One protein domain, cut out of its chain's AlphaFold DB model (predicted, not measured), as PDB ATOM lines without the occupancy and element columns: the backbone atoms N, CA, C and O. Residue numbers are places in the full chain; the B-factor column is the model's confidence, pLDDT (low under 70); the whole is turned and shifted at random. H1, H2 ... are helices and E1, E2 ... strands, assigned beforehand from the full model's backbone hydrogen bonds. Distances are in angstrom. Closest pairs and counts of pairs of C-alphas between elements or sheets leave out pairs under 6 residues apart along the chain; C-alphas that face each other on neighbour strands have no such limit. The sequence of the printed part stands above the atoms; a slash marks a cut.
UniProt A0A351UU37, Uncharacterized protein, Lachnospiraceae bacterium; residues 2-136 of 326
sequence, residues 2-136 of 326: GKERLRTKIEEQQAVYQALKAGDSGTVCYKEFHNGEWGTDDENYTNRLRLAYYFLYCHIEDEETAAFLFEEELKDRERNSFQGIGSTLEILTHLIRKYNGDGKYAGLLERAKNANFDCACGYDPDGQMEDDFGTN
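This is residues 2 to 136 of the 326 residues of an uncharacterized protein of Lachnospiraceae bacterium (UniProt A0A351UU37). A small hairpin of two short strands, E1 and E2, sits at one end of a core of three helices, H3, H4 and H5, each of which touches the other two. H1 and H2 follow one another across one side of H3, H6 packs on H4, H7 makes a corner with H6, and a last stretch, residues 123 to 136, has no named element. The printed part has 135 residues with seven named helices and two named strands, in the order H1 H2 E1 E2 H3 H4 H5 H6 H7; the sheet, E1 - E2, is antiparallel and the class is mostly helix. The whole is compact, with a radius of gyration of the C-alphas of 14.7 A and spans of 38 by 36 by 31 A.

E1 is residues 32 to 34 and E2 residues 40 to 42. H3 is residues 45 to 57, 18.4 A long. H4, residues 63 to 79, is the longest helix at 24.9 A and begins at C-alpha 63, (298.194, 387.144, 268.191). H5 is residues 87 to 97, 15.3 A. H1, residues 2 to 11, is 14.2 A long and begins at C-alpha 2, (323.775, 370.407, 271.364). H2 is residues 14 to 21, and H6 residues 106 to 113. H7, residues 117 to 122, ends at C-alpha 122, (301.172, 382.087, 292.199).

E1 and E2 form a hairpin, antiparallel at 135 degrees, with N 33 and O 41 within hydrogen-bond range at 2.9 A. The closest C-alphas of E2 and H4, those of Asp 42 and Asp 76, are 6.3 A apart. H4 and H5, a helical hairpin, touch at Phe 70 and Leu 92, C-alphas 5.8 A apart, at a steep tilt of 40 degrees, opposite ways. H3, the hub, touches H5 at Leu 49 and Thr 88, C-alphas 4.9 A apart, at a steep tilt of 45 degrees, the same way. H3 and H4, also a helical hairpin, touch at Arg 48 and Leu 69, 7.0 A between C-alphas, at a shallow tilt of 34.7 degrees, only just short of steep, opposite ways. With residues 50 to 54 alone H3 touches H1, about perpendicular at 77 degrees; the closest C-alphas, of Ile 10 and Tyr 54, are 5.5 A apart. With residues 51 to 54 alone H3 only just touches H2, with 3 pairs of C-alphas within 8 A, the closest being Tyr 17 and Leu 51 at 7.2 A. H4 touches H6 with residues 70 to 77 alone, the closest C-alphas, of Leu 74 and Ala 112, being 6.3 A apart. H6 and H7 touch only at the corner, and only just, with 3 pairs of C-alphas within 8 A, the closest those of Lys 113 and Ala 120 at 5.1 A. Every O i to N i+4 pair is within hydrogen-bond range in H1, H2, H3, H5, H6 and H7, and 12 of 13 are in H4.

The C-alphas farthest apart, of Glu 37 and Asp 102, are 43.5 A apart. The printed part has no cut, and no link is long. The mean pLDDT of the printed part is 95.7, and no printed residue is under 70.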
ATOM      1  N   GLY A   2     325.112 370.757 270.890       86.81
ATOM      2  CA  GLY A   2     323.775 370.407 271.364       86.81
ATOM      3  C   GLY A   2     322.797 371.583 271.439       86.81
ATOM      4  O   GLY A   2     321.637 371.404 271.092       86.81
ATOM      5  N   LYS A   3     323.246 372.794 271.811       93.94
ATOM      6  CA  LYS A   3     322.358 373.976 271.854       93.94
ATOM      7  C   LYS A   3     321.746 374.306 270.489       93.94
ATOM      8  O   LYS A   3     320.548 374.537 270.398       93.94
ATOM      9  N   GLU A   4     322.548 374.246 269.427       94.88
ATOM     10  CA  GLU A   4     322.063 374.458 268.054       94.88
ATOM     11  C   GLU A   4     321.104 373.349 267.606       94.88
ATOM     12  O   GLU A   4     320.134 373.617 266.903       94.88
ATOM     13  N   ARG A   5     321.321 372.105 268.059       96.56
ATOM     14  CA  ARG A   5     320.370 371.008 267.821       96.56
ATOM     15  C   ARG A   5     319.027 371.263 268.497       96.56
ATOM     16  O   ARG A   5     318.005 371.034 267.865       96.56
ATOM     17  N   LEU A   6     319.024 371.748 269.741       98.19
ATOM     18  CA  LEU A   6     317.788 372.122 270.431       98.19
ATOM     19  C   LEU A   6     317.077 373.265 269.708       98.19
ATOM     20  O   LEU A   6     315.885 373.146 269.447       98.19
ATOM     21  N   ARG A   7     317.803 374.316 269.311       97.56
ATOM     22  CA  ARG A   7     317.233 375.406 268.506       97.56
ATOM     23  C   ARG A   7     316.573 374.872 267.232       97.56
ATOM     24  O   ARG A   7     315.400 375.134 267.009       97.56
ATOM     25  N   THR A   8     317.281 374.034 266.473       97.62
ATOM     26  CA  THR A   8     316.736 373.397 265.257       97.62
ATOM     27  C   THR A   8     315.481 372.572 265.572       97.62
ATOM     28  O   THR A   8     314.497 372.625 264.842       97.62
ATOM     29  N   LYS A   9     315.476 371.831 266.688       97.88
ATOM     30  CA  LYS A   9     314.330 371.014 267.116       97.88
ATOM     31  C   LYS A   9     313.103 371.852 267.478       97.88
ATOM     32  O   LYS A   9     311.974 371.429 267.247       97.88
ATOM     33  N   ILE A  10     313.319 373.037 268.042       98.44
ATOM     34  CA  ILE A  10     312.259 374.013 268.305       98.44
ATOM     35  C   ILE A  10     311.742 374.581 266.977       98.44
ATOM     36  O   ILE A  10     310.535 374.638 266.776       98.44
ATOM     37  N   GLU A  11     312.628 374.910 266.034       98.38
ATOM     38  CA  GLU A  11     312.254 375.402 264.699       98.38
ATOM     39  C   GLU A  11     311.420 374.386 263.891       98.38
ATOM     40  O   GLU A  11     310.547 374.791 263.124       98.38
ATOM     41  N   GLU A  12     311.596 373.074 264.101       98.12
ATOM     42  CA  GLU A  12     310.753 372.029 263.487       98.12
ATOM     43  C   GLU A  12     309.253 372.186 263.820       98.12
ATOM     44  O   GLU A  12     308.399 371.743 263.045       98.12
ATOM     45  N   GLN A  13     308.906 372.871 264.919       98.50
ATOM     46  CA  GLN A  13     307.512 373.182 265.265       98.50
ATOM     47  C   GLN A  13     306.838 374.133 264.270       98.50
ATOM     48  O   GLN A  13     305.611 374.239 264.272       98.50
ATOM     49  N   GLN A  14     307.592 374.735 263.342       98.50
ATOM     50  CA  GLN A  14     307.029 375.411 262.177       98.50
ATOM     51  C   GLN A  14     306.018 374.520 261.438       98.50
ATOM     52  O   GLN A  14     304.992 375.019 260.986       98.50
ATOM     53  N   ALA A  15     306.255 373.207 261.334       98.25
ATOM     54  CA  ALA A  15     305.318 372.297 260.674       98.25
ATOM     55  C   ALA A  15     303.967 372.211 261.408       98.25
ATOM     56  O   ALA A  15     302.917 372.267 260.767       98.25
ATOM     57  N   VAL A  16     303.992 372.139 262.744       98.19
ATOM     58  CA  VAL A  16     302.784 372.132 263.588       98.19
ATOM     59  C   VAL A  16     302.059 373.472 263.483       98.19
ATOM     60  O   VAL A  16     300.844 373.505 263.302       98.19
ATOM     61  N   TYR A  17     302.804 374.580 263.508       98.56
ATOM     62  CA  TYR A  17     302.248 375.913 263.295       98.56
ATOM     63  C   TYR A  17     301.533 376.026 261.938       98.56
ATOM     64  O   TYR A  17     300.389 376.471 261.880       98.56
ATOM     65  N   GLN A  18     302.156 375.578 260.842       98.38
ATOM     66  CA  GLN A  18     301.537 375.628 259.512       98.38
ATOM     67  C   GLN A  18     300.292 374.735 259.405       98.38
ATOM     68  O   GLN A  18     299.313 375.141 258.779       98.38
ATOM     69  N   ALA A  19     300.293 373.557 260.038       98.00
ATOM     70  CA  ALA A  19     299.113 372.694 260.110       98.00
ATOM     71  C   ALA A  19     297.952 373.394 260.835       98.00
ATOM     72  O   ALA A  19     296.839 373.452 260.309       98.00
ATOM     73  N   LEU A  20     298.241 374.043 261.968       97.94
ATOM     74  CA  LEU A  20     297.263 374.834 262.710       97.94
ATOM     75  C   LEU A  20     296.695 375.983 261.867       97.94
ATOM     76  O   LEU A  20     295.479 376.167 261.824       97.94
ATOM     77  N   LYS A  21     297.536 376.714 261.120       97.69
ATOM     78  CA  LYS A  21     297.067 377.767 260.196       97.69
ATOM     79  C   LYS A  21     296.231 377.221 259.035       97.69
ATOM     80  O   LYS A  21     295.375 377.940 258.525       97.69
ATOM     81  N   ALA A  22     296.442 375.968 258.637       97.19
ATOM     82  CA  ALA A  22     295.609 375.272 257.658       97.19
ATOM     83  C   ALA A  22     294.293 374.723 258.252       97.19
ATOM     84  O   ALA A  22     293.493 374.140 257.519       97.19
ATOM     85  N   GLY A  23     294.051 374.927 259.553       96.00
ATOM     86  CA  GLY A  23     292.852 374.490 260.266       96.00
ATOM     87  C   GLY A  23     292.972 373.119 260.933       96.00
ATOM     88  O   GLY A  23     291.985 372.639 261.488       96.00
ATOM     89  N   ASP A  24     294.147 372.486 260.904       96.44
ATOM     90  CA  ASP A  24     294.408 371.251 261.642       96.44
ATOM     91  C   ASP A  24     294.943 371.568 263.044       96.44
ATOM     92  O   ASP A  24     296.142 371.732 263.266       96.44
ATOM     93  N   SER A  25     294.025 371.679 264.002       95.62
ATOM     94  CA  SER A  25     294.340 371.944 265.407       95.62
ATOM     95  C   SER A  25     294.433 370.676 266.264       95.62
ATOM     96  O   SER A  25     294.626 370.767 267.478       95.62
ATOM     97  N   GLY A  26     294.291 369.486 265.665       95.88
ATOM     98  CA  GLY A  26     294.075 368.234 266.398       95.88
ATOM     99  C   GLY A  26     295.206 367.851 267.356       95.88
ATOM    100  O   GLY A  26     294.954 367.183 268.357       95.88
ATOM    101  N   THR A  27     296.432 368.301 267.086       96.19
ATOM    102  CA  THR A  27     297.621 368.009 267.901       96.19
ATOM    103  C   THR A  27     297.882 369.024 269.011       96.19
ATOM    104  O   THR A  27     298.806 368.820 269.791       96.19
ATOM    105  N   VAL A  28     297.125 370.126 269.070       97.31
ATOM    106  CA  VAL A  28     297.317 371.209 270.056       97.31
ATOM    107  C   VAL A  28     296.045 371.558 270.832       97.31
ATOM    108  O   VAL A  28     296.135 372.119 271.918       97.31
ATOM    109  N   CYS A  29     294.853 371.209 270.341       98.00
ATOM    110  CA  CYS A  29     293.627 371.343 271.128       98.00
ATOM    111  C   CYS A  29     293.696 370.506 272.405       98.00
ATOM    112  O   CYS A  29     294.203 369.386 272.380       98.00
ATOM    113  N   TYR A  30     293.118 371.017 273.490       98.12
ATOM    114  CA  TYR A  30     292.928 370.248 274.712       98.12
ATOM    115  C   TYR A  30     292.212 368.930 274.418       98.12
ATOM    116  O   TYR A  30     291.132 368.918 273.812       98.12
ATOM    117  N   LYS A  31     292.811 367.825 274.861       97.44
ATOM    118  CA  LYS A  31     292.276 366.483 274.682       97.44
ATOM    119  C   LYS A  31     292.357 365.721 275.999       97.44
ATOM    120  O   LYS A  31     293.344 365.062 276.309       97.44
ATOM    121  N   GLU A  32     291.264 365.821 276.747       96.25
ATOM    122  CA  GLU A  32     291.075 365.147 278.029       96.25
ATOM    123  C   GLU A  32     291.248 363.625 277.905       96.25
ATOM    124  O   GLU A  32     290.610 362.982 277.065       96.25
ATOM    125  N   PHE A  33     292.050 363.042 278.792       94.00
ATOM    126  CA  PHE A  33     292.102 361.601 279.015       94.00
ATOM    127  C   PHE A  33     292.248 361.280 280.508       94.00
ATOM    128  O   PHE A  33     292.572 362.144 281.317       94.00
ATOM    129  N   HIS A  34     291.975 360.029 280.891       92.06
ATOM    130  CA  HIS A  34     292.104 359.568 282.274       92.06
ATOM    131  C   HIS A  34     293.200 358.506 282.365       92.06
ATOM    132  O   HIS A  34     293.061 357.425 281.790       92.06
ATOM    133  N   ASN A  35     294.284 358.800 283.083       81.62
ATOM    134  CA  ASN A  35     295.474 357.942 283.129       81.62
ATOM    135  C   ASN A  35     295.416 356.854 284.225       81.62
ATOM    136  O   ASN A  35     296.343 356.059 284.358       81.62
ATOM    137  N   GLY A  36     294.320 356.783 284.993       79.19
ATOM    138  CA  GLY A  36     294.018 355.728 285.974       79.19
ATOM    139  C   GLY A  36     294.838 355.769 287.269       79.19
ATOM    140  O   GLY A  36     294.344 355.329 288.305       79.19
ATOM    141  N   GLU A  37     296.053 356.313 287.231       78.81
ATOM    142  CA  GLU A  37     296.929 356.486 288.396       78.81
ATOM    143  C   GLU A  37     296.774 357.875 289.027       78.81
ATOM    144  O   GLU A  37     296.755 358.009 290.251       78.81
ATOM    145  N   TRP A  38     296.599 358.900 288.198       76.94
ATOM    146  CA  TRP A  38     296.665 360.299 288.608       76.94
ATOM    147  C   TRP A  38     295.429 361.130 288.272       76.94
ATOM    148  O   TRP A  38     295.327 362.284 288.679       76.94
ATOM    149  N   GLY A  39     294.466 360.534 287.575       90.94
ATOM    150  CA  GLY A  39     293.201 361.170 287.255       90.94
ATOM    151  C   GLY A  39     293.151 361.699 285.826       90.94
ATOM    152  O   GLY A  39     293.572 361.022 284.887       90.94
ATOM    153  N   THR A  40     292.548 362.873 285.676       93.50
ATOM    154  CA  THR A  40     292.351 363.581 284.405       93.50
ATOM    155  C   THR A  40     293.613 364.323 283.979       93.50
ATOM    156  O   THR A  40     294.214 365.011 284.803       93.50
ATOM    157  N   ASP A  41     293.955 364.225 282.696       93.06
ATOM    158  CA  ASP A  41     295.163 364.785 282.084       93.06
ATOM    159  C   ASP A  41     294.909 365.198 280.611       93.06
ATOM    160  O   ASP A  41     293.813 364.960 280.087       93.06
ATOM    161  N   ASP A  42     295.886 365.820 279.938       95.00
ATOM    162  CA  ASP A  42     295.778 366.302 278.546       95.00
ATOM    163  C   ASP A  42     296.788 365.650 277.592       95.00
ATOM    164  O   ASP A  42     297.999 365.852 277.685       95.00
ATOM    165  N   GLU A  43     296.275 364.910 276.609       95.81
ATOM    166  CA  GLU A  43     297.081 364.157 275.642       95.81
ATOM    167  C   GLU A  43     297.944 365.071 274.756       95.81
ATOM    168  O   GLU A  43     298.989 364.655 274.255       95.81
ATOM    169  N   ASN A  44     297.528 366.326 274.566       97.31
ATOM    170  CA  ASN A  44     298.189 367.277 273.675       97.31
ATOM    171  C   ASN A  44     299.044 368.327 274.405       97.31
ATOM    172  O   ASN A  44     299.613 369.202 273.742       97.31
ATOM    173  N   TYR A  45     299.188 368.239 275.734       96.00
ATOM    174  CA  TYR A  45     299.930 369.220 276.536       96.00
ATOM    175  C   TYR A  45     301.351 369.465 276.005       96.00
ATOM    176  O   TYR A  45     301.712 370.597 275.676       96.00
ATOM    177  N   THR A  46     302.144 368.403 275.824       97.25
ATOM    178  CA  THR A  46     303.543 368.520 275.376       97.25
ATOM    179  C   THR A  46     303.656 369.154 273.986       97.25
ATOM    180  O   THR A  46     304.596 369.900 273.712       97.25
ATOM    181  N   ASN A  47     302.694 368.911 273.089       97.94
ATOM    182  CA  ASN A  47     302.687 369.538 271.766       97.94
ATOM    183  C   ASN A  47     302.365 371.036 271.849       97.94
ATOM    184  O   ASN A  47     303.019 371.827 271.166       97.94
ATOM    185  N   ARG A  48     301.420 371.444 272.712       98.25
ATOM    186  CA  ARG A  48     301.183 372.871 272.992       98.25
ATOM    187  C   ARG A  48     302.411 373.541 273.589       98.25
ATOM    188  O   ARG A  48     302.780 374.614 273.120       98.25
ATOM    189  N   LEU A  49     303.066 372.904 274.561       98.62
ATOM    190  CA  LEU A  49     304.282 373.421 275.189       98.62
ATOM    191  C   LEU A  49     305.387 373.670 274.152       98.62
ATOM    192  O   LEU A  49     305.958 374.758 274.086       98.62
ATOM    193  N   ARG A  50     305.661 372.681 273.292       98.69
ATOM    194  CA  ARG A  50     306.656 372.802 272.213       98.69
ATOM    195  C   ARG A  50     306.328 373.955 271.265       98.69
ATOM    196  O   ARG A  50     307.225 374.712 270.893       98.69
ATOM    197  N   LEU A  51     305.058 374.106 270.889       98.69
ATOM    198  CA  LEU A  51     304.622 375.194 270.020       98.69
ATOM    199  C   LEU A  51     304.727 376.565 270.712       98.69
ATOM    200  O   LEU A  51     305.137 377.531 270.074       98.69
ATOM    201  N   ALA A  52     304.439 376.654 272.012       98.62
ATOM    202  CA  ALA A  52     304.629 377.877 272.792       98.62
ATOM    203  C   ALA A  52     306.112 378.294 272.835       98.62
ATOM    204  O   ALA A  52     306.430 379.456 272.583       98.62
ATOM    205  N   TYR A  53     307.034 377.347 273.049       98.69
ATOM    206  CA  TYR A  53     308.475 377.614 272.964       98.69
ATOM    207  C   TYR A  53     308.931 378.052 271.574       98.69
ATOM    208  O   TYR A  53     309.806 378.909 271.464       98.69
ATOM    209  N   TYR A  54     308.340 377.501 270.512       98.75
ATOM    210  CA  TYR A  54     308.587 377.970 269.151       98.75
ATOM    211  C   TYR A  54     308.155 379.425 268.967       98.75
ATOM    212  O   TYR A  54     308.925 380.226 268.446       98.75
ATOM    213  N   PHE A  55     306.975 379.806 269.460       98.62
ATOM    214  CA  PHE A  55     306.532 381.201 269.418       98.62
ATOM    215  C   PHE A  55     307.471 382.127 270.194       98.62
ATOM    216  O   PHE A  55     307.822 383.195 269.693       98.62
ATOM    217  N   LEU A  56     307.899 381.699 271.384       98.31
ATOM    218  CA  LEU A  56     308.805 382.452 272.245       98.31
ATOM    219  C   LEU A  56     310.175 382.663 271.585       98.31
ATOM    220  O   LEU A  56     310.566 383.798 271.335       98.31
ATOM    221  N   TYR A  57     310.882 381.574 271.274       98.44
ATOM    222  CA  TYR A  57     312.289 381.622 270.864       98.44
ATOM    223  C   TYR A  57     312.508 381.886 269.375       98.44
ATOM    224  O   TYR A  57     313.594 382.317 268.991       98.44
ATOM    225  N   CYS A  58     311.512 381.629 268.523       98.12
ATOM    226  CA  CYS A  58     311.561 382.022 267.113       98.12
ATOM    227  C   CYS A  58     310.844 383.357 266.856       98.12
ATOM    228  O   CYS A  58     310.721 383.756 265.698       98.12
ATOM    229  N   HIS A  59     310.394 384.042 267.917       97.25
ATOM    230  CA  HIS A  59     309.735 385.348 267.881       97.25
ATOM    231  C   HIS A  59     308.586 385.420 266.861       97.25
ATOM    232  O   HIS A  59     308.506 386.335 266.040       97.25
ATOM    233  N   ILE A  60     307.699 384.423 266.892       97.88
ATOM    234  CA  ILE A  60     306.548 384.366 265.987       97.88
ATOM    235  C   ILE A  60     305.468 385.330 266.481       97.88
ATOM    236  O   ILE A  60     304.896 385.147 267.555       97.88
ATOM    237  N   GLU A  61     305.169 386.348 265.676       96.75
ATOM    238  CA  GLU A  61     304.117 387.326 265.961       96.75
ATOM    239  C   GLU A  61     302.790 386.913 265.308       96.75
ATOM    240  O   GLU A  61     302.479 387.297 264.181       96.75
ATOM    241  N   ASP A  62     301.999 386.110 266.022       97.62
ATOM    242  CA  ASP A  62     300.651 385.691 265.611       97.62
ATOM    243  C   ASP A  62     299.711 385.710 266.829       97.62
ATOM    244  O   ASP A  62     299.584 384.733 267.571       97.62
ATOM    245  N   GLU A  63     299.082 386.869 267.052       97.25
ATOM    246  CA  GLU A  63     298.194 387.144 268.191       97.25
ATOM    247  C   GLU A  63     297.028 386.152 268.281       97.25
ATOM    248  O   GLU A  63     296.731 385.634 269.359       97.25
ATOM    249  N   GLU A  64     296.366 385.872 267.153       97.19
ATOM    250  CA  GLU A  64     295.204 384.980 267.108       97.19
ATOM    251  C   GLU A  64     295.583 383.567 267.545       97.19
ATOM    252  O   GLU A  64     294.873 382.943 268.334       97.19
ATOM    253  N   THR A  65     296.729 383.077 267.073       98.06
ATOM    254  CA  THR A  65     297.208 381.738 267.416       98.06
ATOM    255  C   THR A  65     297.680 381.668 268.867       98.06
ATOM    256  O   THR A  65     297.364 380.700 269.556       98.06
ATOM    257  N   ALA A  66     298.378 382.693 269.366       98.06
ATOM    258  CA  ALA A  66     298.787 382.752 270.768       98.06
ATOM    259  C   ALA A  66     297.572 382.761 271.715       98.06
ATOM    260  O   ALA A  66     297.545 382.011 272.690       98.06
ATOM    261  N   ALA A  67     296.539 383.549 271.398       98.25
ATOM    262  CA  ALA A  67     295.294 383.581 272.163       98.25
ATOM    263  C   ALA A  67     294.536 382.244 272.098       98.25
ATOM    264  O   ALA A  67     294.058 381.764 273.124       98.25
ATOM    265  N   PHE A  68     294.481 381.609 270.924       98.56
ATOM    266  CA  PHE A  68     293.894 380.278 270.764       98.56
ATOM    267  C   PHE A  68     294.591 379.234 271.649       98.56
ATOM    268  O   PHE A  68     293.931 378.523 272.404       98.56
ATOM    269  N   LEU A  69     295.926 379.170 271.615       98.69
ATOM    270  CA  LEU A  69     296.689 378.244 272.457       98.69
ATOM    271  C   LEU A  69     296.478 378.528 273.948       98.69
ATOM    272  O   LEU A  69     296.391 377.585 274.731       98.69
ATOM    273  N   PHE A  70     296.353 379.803 274.335       98.62
ATOM    274  CA  PHE A  70     296.060 380.197 275.714       98.62
ATOM    275  C   PHE A  70     294.712 379.636 276.173       98.62
ATOM    276  O   PHE A  70     294.608 379.064 277.254       98.62
ATOM    277  N   GLU A  71     293.671 379.755 275.347       98.62
ATOM    278  CA  GLU A  71     292.351 379.207 275.659       98.62
ATOM    279  C   GLU A  71     292.348 377.680 275.774       98.62
ATOM    280  O   GLU A  71     291.656 377.143 276.642       98.62
ATOM    281  N   GLU A  72     293.103 376.982 274.921       98.56
ATOM    282  CA  GLU A  72     293.277 375.530 275.021       98.56
ATOM    283  C   GLU A  72     294.027 375.137 276.300       98.56
ATOM    284  O   GLU A  72     293.605 374.211 276.988       98.56
ATOM    285  N   GLU A  73     295.070 375.881 276.676       98.38
ATOM    286  CA  GLU A  73     295.807 375.650 277.920       98.38
ATOM    287  C   GLU A  73     294.933 375.862 279.163       98.38
ATOM    288  O   GLU A  73     294.983 375.067 280.097       98.38
ATOM    289  N   LEU A  74     294.055 376.869 279.166       98.19
ATOM    290  CA  LEU A  74     293.117 377.079 280.274       98.19
ATOM    291  C   LEU A  74     292.204 375.874 280.518       98.19
ATOM    292  O   LEU A  74     291.907 375.568 281.670       98.19
ATOM    293  N   LYS A  75     291.763 375.182 279.459       98.00
ATOM    294  CA  LYS A  75     290.917 373.987 279.613       98.00
ATOM    295  C   LYS A  75     291.652 372.886 280.370       98.00
ATOM    296  O   LYS A  75     291.028 372.217 281.188       98.00
ATOM    297  N   ASP A  76     292.949 372.729 280.116       96.62
ATOM    298  CA  ASP A  76     293.792 371.805 280.867       96.62
ATOM    299  C   ASP A  76     293.936 372.262 282.318       96.62
ATOM    300  O   ASP A  76     293.559 371.531 283.230       96.62
ATOM    301  N   ARG A  77     294.346 373.513 282.557       97.12
ATOM    302  CA  ARG A  77     294.559 374.036 283.918       97.12
ATOM    303  C   ARG A  77     293.322 373.958 284.816       97.12
ATOM    304  O   ARG A  77     293.482 373.813 286.024       97.12
ATOM    305  N   GLU A  78     292.121 374.043 284.245       96.88
ATOM    306  CA  GLU A  78     290.835 373.954 284.953       96.88
ATOM    307  C   GLU A  78     290.373 372.522 285.259       96.88
ATOM    308  O   GLU A  78     289.505 372.325 286.112       96.88
ATOM    309  N   ARG A  79     290.887 371.523 284.535       94.81
ATOM    310  CA  ARG A  79     290.369 370.142 284.562       94.81
ATOM    311  C   ARG A  79     291.399 369.106 284.979       94.81
ATOM    312  O   ARG A  79     291.011 368.020 285.412       94.81
ATOM    313  N   ASN A  80     292.683 369.421 284.832       92.62
ATOM    314  CA  ASN A  80     293.765 368.522 285.180       92.62
ATOM    315  C   ASN A  80     293.698 368.199 286.677       92.62
ATOM    316  O   ASN A  80     293.531 369.075 287.532       92.62
ATOM    317  N   SER A  81     293.792 366.910 286.994       91.94
ATOM    318  CA  SER A  81     293.782 366.452 288.385       91.94
ATOM    319  C   SER A  81     295.038 366.894 289.134       91.94
ATOM    320  O   SER A  81     294.998 367.056 290.356       91.94
ATOM    321  N   PHE A  82     296.125 367.168 288.412       86.44
ATOM    322  CA  PHE A  82     297.286 367.851 288.951       86.44
ATOM    323  C   PHE A  82     297.156 369.361 288.826       86.44
ATOM    324  O   PHE A  82     296.923 369.919 287.757       86.44
ATOM    325  N   GLN A  83     297.345 370.025 289.958       87.25
ATOM    326  CA  GLN A  83     297.379 371.476 290.039       87.25
ATOM    327  C   GLN A  83     298.774 371.981 289.635       87.25
ATOM    328  O   GLN A  83     299.774 371.272 289.785       87.25
ATOM    329  N   GLY A  84     298.825 373.189 289.076       92.62
ATOM    330  CA  GLY A  84     300.068 373.853 288.696       92.62
ATOM    331  C   GLY A  84     299.837 374.951 287.663       92.62
ATOM    332  O   GLY A  84     298.863 374.907 286.906       92.62
ATOM    333  N   ILE A  85     300.756 375.914 287.605       95.00
ATOM    334  CA  ILE A  85     300.735 376.992 286.605       95.00
ATOM    335  C   ILE A  85     301.214 376.447 285.253       95.00
ATOM    336  O   ILE A  85     300.473 376.503 284.281       95.00
ATOM    337  N   GLY A  86     302.402 375.834 285.227       94.12
ATOM    338  CA  GLY A  86     303.002 375.237 284.031       94.12
ATOM    339  C   GLY A  86     303.593 376.272 283.068       94.12
ATOM    340  O   GLY A  86     303.018 377.338 282.848       94.12
ATOM    341  N   SER A  87     304.729 375.946 282.448       96.31
ATOM    342  CA  SER A  87     305.439 376.906 281.597       96.31
ATOM    343  C   SER A  87     304.690 377.238 280.312       96.31
ATOM    344  O   SER A  87     304.807 378.361 279.835       96.31
ATOM    345  N   THR A  88     303.840 376.345 279.787       97.75
ATOM    346  CA  THR A  88     302.942 376.672 278.662       97.75
ATOM    347  C   THR A  88     302.107 377.917 278.963       97.75
ATOM    348  O   THR A  88     302.075 378.839 278.148       97.75
ATOM    349  N   LEU A  89     301.473 377.982 280.141       98.00
ATOM    350  CA  LEU A  89     300.654 379.126 280.535       98.00
ATOM    351  C   LEU A  89     301.513 380.385 280.701       98.00
ATOM    352  O   LEU A  89     301.155 381.423 280.158       98.00
ATOM    353  N   GLU A  90     302.667 380.294 281.368       97.69
ATOM    354  CA  GLU A  90     303.581 381.433 281.577       97.69
ATOM    355  C   GLU A  90     304.101 382.022 280.254       97.69
ATOM    356  O   GLU A  90     304.106 383.242 280.059       97.69
ATOM    357  N   ILE A  91     304.484 381.157 279.309       98.25
ATOM    358  CA  ILE A  91     304.927 381.557 277.969       98.25
ATOM    359  C   ILE A  91     303.787 382.245 277.224       98.25
ATOM    360  O   ILE A  91     303.970 383.339 276.685       98.25
ATOM    361  N   LEU A  92     302.599 381.640 277.203       98.38
ATOM    362  CA  LEU A  92     301.457 382.205 276.492       98.38
ATOM    363  C   LEU A  92     300.993 383.524 277.129       98.38
ATOM    364  O   LEU A  92     300.664 384.444 276.385       98.38
ATOM    365  N   THR A  93     301.060 383.677 278.458       97.88
ATOM    366  CA  THR A  93     300.840 384.956 279.161       97.88
ATOM    367  C   THR A  93     301.790 386.032 278.658       97.88
ATOM    368  O   THR A  93     301.343 387.114 278.264       97.88
ATOM    369  N   HIS A  94     303.093 385.736 278.609       96.81
ATOM    370  CA  HIS A  94     304.090 386.669 278.088       96.81
ATOM    371  C   HIS A  94     303.787 387.084 276.638       96.81
ATOM    372  O   HIS A  94     303.901 388.268 276.301       96.81
ATOM    373  N   LEU A  95     303.379 386.130 275.795       96.88
ATOM    374  CA  LEU A  95     303.083 386.359 274.380       96.88
ATOM    375  C   LEU A  95     301.826 387.219 274.175       96.88
ATOM    376  O   LEU A  95     301.898 388.228 273.473       96.88
ATOM    377  N   ILE A  96     300.693 386.886 274.808       96.00
ATOM    378  CA  ILE A  96     299.436 387.636 274.607       96.00
ATOM    379  C   ILE A  96     299.479 389.033 275.229       96.00
ATOM    380  O   ILE A  96     298.812 389.950 274.746       96.00
ATOM    381  N   ARG A  97     300.296 389.241 276.271       91.69
ATOM    382  CA  ARG A  97     300.430 390.548 276.927       91.69
ATOM    383  C   ARG A  97     300.913 391.631 275.960       91.69
ATOM    384  O   ARG A  97     300.491 392.777 276.098       91.69
ATOM    385  N   LYS A  98     301.731 391.277 274.959       89.25
ATOM    386  CA  LYS A  98     302.188 392.206 273.902       89.25
ATOM    387  C   LYS A  98     301.012 392.879 273.174       89.25
ATOM    388  O   LYS A  98     301.155 394.003 272.703       89.25
ATOM    389  N   TYR A  99     299.847 392.232 273.158       91.88
ATOM    390  CA  TYR A  99     298.630 392.680 272.483       91.88
ATOM    391  C   TYR A  99     297.534 393.173 273.446       91.88
ATOM    392  O   TYR A  99     296.471 393.595 273.006       91.88
ATOM    393  N   ASN A 100     297.770 393.167 274.762       91.25
ATOM    394  CA  ASN A 100     296.753 393.474 275.777       91.25
ATOM    395  C   ASN A 100     296.690 394.967 276.183       91.25
ATOM    396  O   ASN A 100     296.243 395.296 277.280       91.25
ATOM    397  N   GLY A 101     297.165 395.890 275.339       86.38
ATOM    398  CA  GLY A 101     297.268 397.318 275.685       86.38
ATOM    399  C   GLY A 101     295.926 398.014 275.959       86.38
ATOM    400  O   GLY A 101     295.877 399.001 276.688       86.38
ATOM    401  N   ASP A 102     294.836 397.489 275.403       91.56
ATOM    402  CA  ASP A 102     293.455 397.945 275.598       91.56
ATOM    403  C   ASP A 102     292.668 397.085 276.607       91.56
ATOM    404  O   ASP A 102     291.481 397.319 276.833       91.56
ATOM    405  N   GLY A 103     293.316 396.089 277.221       91.88
ATOM    406  CA  GLY A 103     292.678 395.137 278.126       91.88
ATOM    407  C   GLY A 103     291.861 394.041 277.435       91.88
ATOM    408  O   GLY A 103     291.099 393.355 278.122       91.88
ATOM    409  N   LYS A 104     292.005 393.835 276.114       95.50
ATOM    410  CA  LYS A 104     291.309 392.791 275.334       95.50
ATOM    411  C   LYS A 104     291.336 391.403 275.985       95.50
ATOM    412  O   LYS A 104     290.340 390.684 275.941       95.50
ATOM    413  N   TYR A 105     292.451 391.033 276.609       97.00
ATOM    414  CA  TYR A 105     292.681 389.720 277.212       97.00
ATOM    415  C   TYR A 105     292.505 389.686 278.733       97.00
ATOM    416  O   TYR A 105     292.762 388.652 279.347       97.00
ATOM    417  N   ALA A 106     292.012 390.763 279.358       95.50
ATOM    418  CA  ALA A 106     291.799 390.815 280.808       95.50
ATOM    419  C   ALA A 106     290.934 389.648 281.324       95.50
ATOM    420  O   ALA A 106     291.230 389.072 282.366       95.50
ATOM    421  N   GLY A 107     289.911 389.243 280.560       96.62
ATOM    422  CA  GLY A 107     289.072 388.094 280.905       96.62
ATOM    423  C   GLY A 107     289.816 386.752 280.880       96.62
ATOM    424  O   GLY A 107     289.596 385.926 281.760       96.62
ATOM    425  N   LEU A 108     290.718 386.538 279.912       97.12
ATOM    426  CA  LEU A 108     291.533 385.317 279.851       97.12
ATOM    427  C   LEU A 108     292.560 385.274 280.983       97.12
ATOM    428  O   LEU A 108     292.736 384.229 281.600       97.12
ATOM    429  N   LEU A 109     293.196 386.407 281.291       97.50
ATOM    430  CA  LEU A 109     294.166 386.512 282.383       97.50
ATOM    431  C   LEU A 109     293.505 386.292 283.754       97.50
ATOM    432  O   LEU A 109     294.067 385.598 284.599       97.50
ATOM    433  N   GLU A 110     292.294 386.813 283.959       97.38
ATOM    434  CA  GLU A 110     291.516 386.549 285.176       97.38
ATOM    435  C   GLU A 110     291.088 385.077 285.257       97.38
ATOM    436  O   GLU A 110     291.171 384.453 286.314       97.38
ATOM    437  N   ARG A 111     290.682 384.479 284.131       98.06
ATOM    438  CA  ARG A 111     290.368 383.046 284.070       98.06
ATOM    439  C   ARG A 111     291.598 382.195 284.399       98.06
ATOM    440  O   ARG A 111     291.481 381.274 285.197       98.06
ATOM    441  N   ALA A 112     292.778 382.557 283.889       98.00
ATOM    442  CA  ALA A 112     294.049 381.922 284.241       98.00
ATOM    443  C   ALA A 112     294.328 382.000 285.742       98.00
ATOM    444  O   ALA A 112     294.625 380.978 286.358       98.00
ATOM    445  N   LYS A 113     294.148 383.182 286.352       97.81
ATOM    446  CA  LYS A 113     294.341 383.384 287.793       97.81
ATOM    447  C   LYS A 113     293.460 382.465 288.637       97.81
ATOM    448  O   LYS A 113     293.890 382.036 289.698       97.81
ATOM    449  N   ASN A 114     292.262 382.137 288.162       97.50
ATOM    450  CA  ASN A 114     291.292 381.321 288.890       97.50
ATOM    451  C   ASN A 114     291.199 379.868 288.392       97.50
ATOM    452  O   ASN A 114     290.325 379.137 288.856       97.50
ATOM    453  N   ALA A 115     292.066 379.440 287.467       97.44
ATOM    454  CA  ALA A 115     291.956 378.125 286.833       97.44
ATOM    455  C   ALA A 115     292.113 376.973 287.839       97.44
ATOM    456  O   ALA A 115     291.407 375.972 287.756       97.44
ATOM    457  N   ASN A 116     293.021 377.123 288.805       97.25
ATOM    458  CA  ASN A 116     293.299 376.129 289.836       97.25
ATOM    459  C   ASN A 116     293.946 376.770 291.079       97.25
ATOM    460  O   ASN A 116     294.200 377.979 291.099       97.25
ATOM    461  N   PHE A 117     294.191 375.980 292.134       96.38
ATOM    462  CA  PHE A 117     294.730 376.503 293.398       96.38
ATOM    463  C   PHE A 117     296.104 377.170 293.227       96.38
ATOM    464  O   PHE A 117     296.326 378.271 293.733       96.38
ATOM    465  N   ASP A 118     297.007 376.539 292.476       97.19
ATOM    466  CA  ASP A 118     298.365 377.048 292.280       97.19
ATOM    467  C   ASP A 118     298.372 378.327 291.439       97.19
ATOM    468  O   ASP A 118     299.114 379.262 291.747       97.19
ATOM    469  N   CYS A 119     297.489 378.433 290.444       97.62
ATOM    470  CA  CYS A 119     297.281 379.679 289.717       97.62
ATOM    471  C   CYS A 119     296.770 380.791 290.646       97.62
ATOM    472  O   CYS A 119     297.338 381.889 290.680       97.62
ATOM    473  N   ALA A 120     295.763 380.505 291.475       97.12
ATOM    474  CA  ALA A 120     295.216 381.488 292.409       97.12
ATOM    475  C   ALA A 120     296.297 382.023 293.359       97.12
ATOM    476  O   ALA A 120     296.364 383.229 293.614       97.12
ATOM    477  N   CYS A 121     297.202 381.157 293.815       96.25
ATOM    478  CA  CYS A 121     298.302 381.540 294.690       96.25
ATOM    479  C   CYS A 121     299.465 382.232 293.965       96.25
ATOM    480  O   CYS A 121     299.992 383.209 294.495       96.25
ATOM    481  N   GLY A 122     299.869 381.754 292.786       96.19
ATOM    482  CA  GLY A 122     301.172 382.087 292.199       96.19
ATOM    483  C   GLY A 122     301.157 382.682 290.792       96.19
ATOM    484  O   GLY A 122     302.150 383.288 290.409       96.19
ATOM    485  N   TYR A 123     300.064 382.558 290.033       97.56
ATOM    486  CA  TYR A 123     300.005 383.098 288.672       97.56
ATOM    487  C   TYR A 123     300.156 384.624 288.671       97.56
ATOM    488  O   TYR A 123     299.439 385.318 289.407       97.56
ATOM    489  N   ASP A 124     301.060 385.112 287.821       95.88
ATOM    490  CA  ASP A 124     301.339 386.525 287.590       95.88
ATOM    491  C   ASP A 124     300.914 386.921 286.159       95.88
ATOM    492  O   ASP A 124     301.575 386.524 285.195       95.88
ATOM    493  N   PRO A 125     299.828 387.701 285.985       94.12
ATOM    494  CA  PRO A 125     299.397 388.169 284.665       94.12
ATOM    495  C   PRO A 125     300.402 389.129 284.010       94.12
ATOM    496  O   PRO A 125     300.352 389.321 282.793       94.12
ATOM    497  N   ASP A 126     301.319 389.704 284.793       92.56
ATOM    498  CA  ASP A 126     302.394 390.577 284.328       92.56
ATOM    499  C   ASP A 126     303.736 389.833 284.194       92.56
ATOM    500  O   ASP A 126     304.765 390.461 283.920       92.56
ATOM    501  N   GLY A 127     303.729 388.498 284.297       89.19
ATOM    502  CA  GLY A 127     304.912 387.649 284.185       89.19
ATOM    503  C   GLY A 127     305.717 387.893 282.901       89.19
ATOM    504  O   GLY A 127     305.185 388.211 281.830       89.19
ATOM    505  N   GLN A 128     307.042 387.799 282.998       91.38
ATOM    506  CA  GLN A 128     307.963 387.952 281.871       91.38
ATOM    507  C   GLN A 128     308.751 386.668 281.662       91.38
ATOM    508  O   GLN A 128     309.223 386.077 282.626       91.38
ATOM    509  N   MET A 129     308.919 386.286 280.397       93.62
ATOM    510  CA  MET A 129     309.775 385.184 279.994       93.62
ATOM    511  C   MET A 129     310.993 385.751 279.275       93.62
ATOM    512  O   MET A 129     310.875 386.731 278.539       93.62
ATOM    513  N   GLU A 130     312.146 385.131 279.510       94.19
ATOM    514  CA  GLU A 130     313.352 385.355 278.717       94.19
ATOM    515  C   GLU A 130     313.145 384.738 277.330       94.19
ATOM    516  O   GLU A 130     312.935 383.526 277.213       94.19
ATOM    517  N   ASP A 131     313.153 385.577 276.292       94.06
ATOM    518  CA  ASP A 131     312.886 385.182 274.910       94.06
ATOM    519  C   ASP A 131     314.153 385.092 274.046       94.06
ATOM    520  O   ASP A 131     314.102 384.517 272.957       94.06
ATOM    521  N   ASP A 132     315.320 385.530 274.541       96.31
ATOM    522  CA  ASP A 132     316.597 385.255 273.886       96.31
ATOM    523  C   ASP A 132     317.092 383.850 274.250       96.31
ATOM    524  O   ASP A 132     317.711 383.615 275.293       96.31
ATOM    525  N   PHE A 133     316.898 382.902 273.327       96.50
ATOM    526  CA  PHE A 133     317.387 381.530 273.476       96.50
ATOM    527  C   PHE A 133     318.892 381.458 273.799       96.50
ATOM    528  O   PHE A 133     319.330 380.525 274.477       96.50
ATOM    529  N   GLY A 134     319.696 382.412 273.315       94.94
ATOM    530  CA  GLY A 134     321.145 382.456 273.507       94.94
ATOM    531  C   GLY A 134     321.589 382.621 274.963       94.94
ATOM    532  O   GLY A 134     322.702 382.206 275.301       94.94
ATOM    533  N   THR A 135     320.724 383.162 275.824       95.56
ATOM    534  CA  THR A 135     320.995 383.357 277.259       95.56
ATOM    535  C   THR A 135     320.985 382.048 278.051       95.56
ATOM    536  O   THR A 135     321.673 381.948 279.069       95.56
ATOM    537  N   ASN A 136     320.280 381.020 277.562       96.38
ATOM    538  CA  ASN A 136     320.179 379.724 278.230       96.38
ATOM    539  C   ASN A 136     321.558 379.097 278.421       96.38
ATOM    540  O   ASN A 136     322.328 378.934 277.467       96.38
TER     541      ASN A 136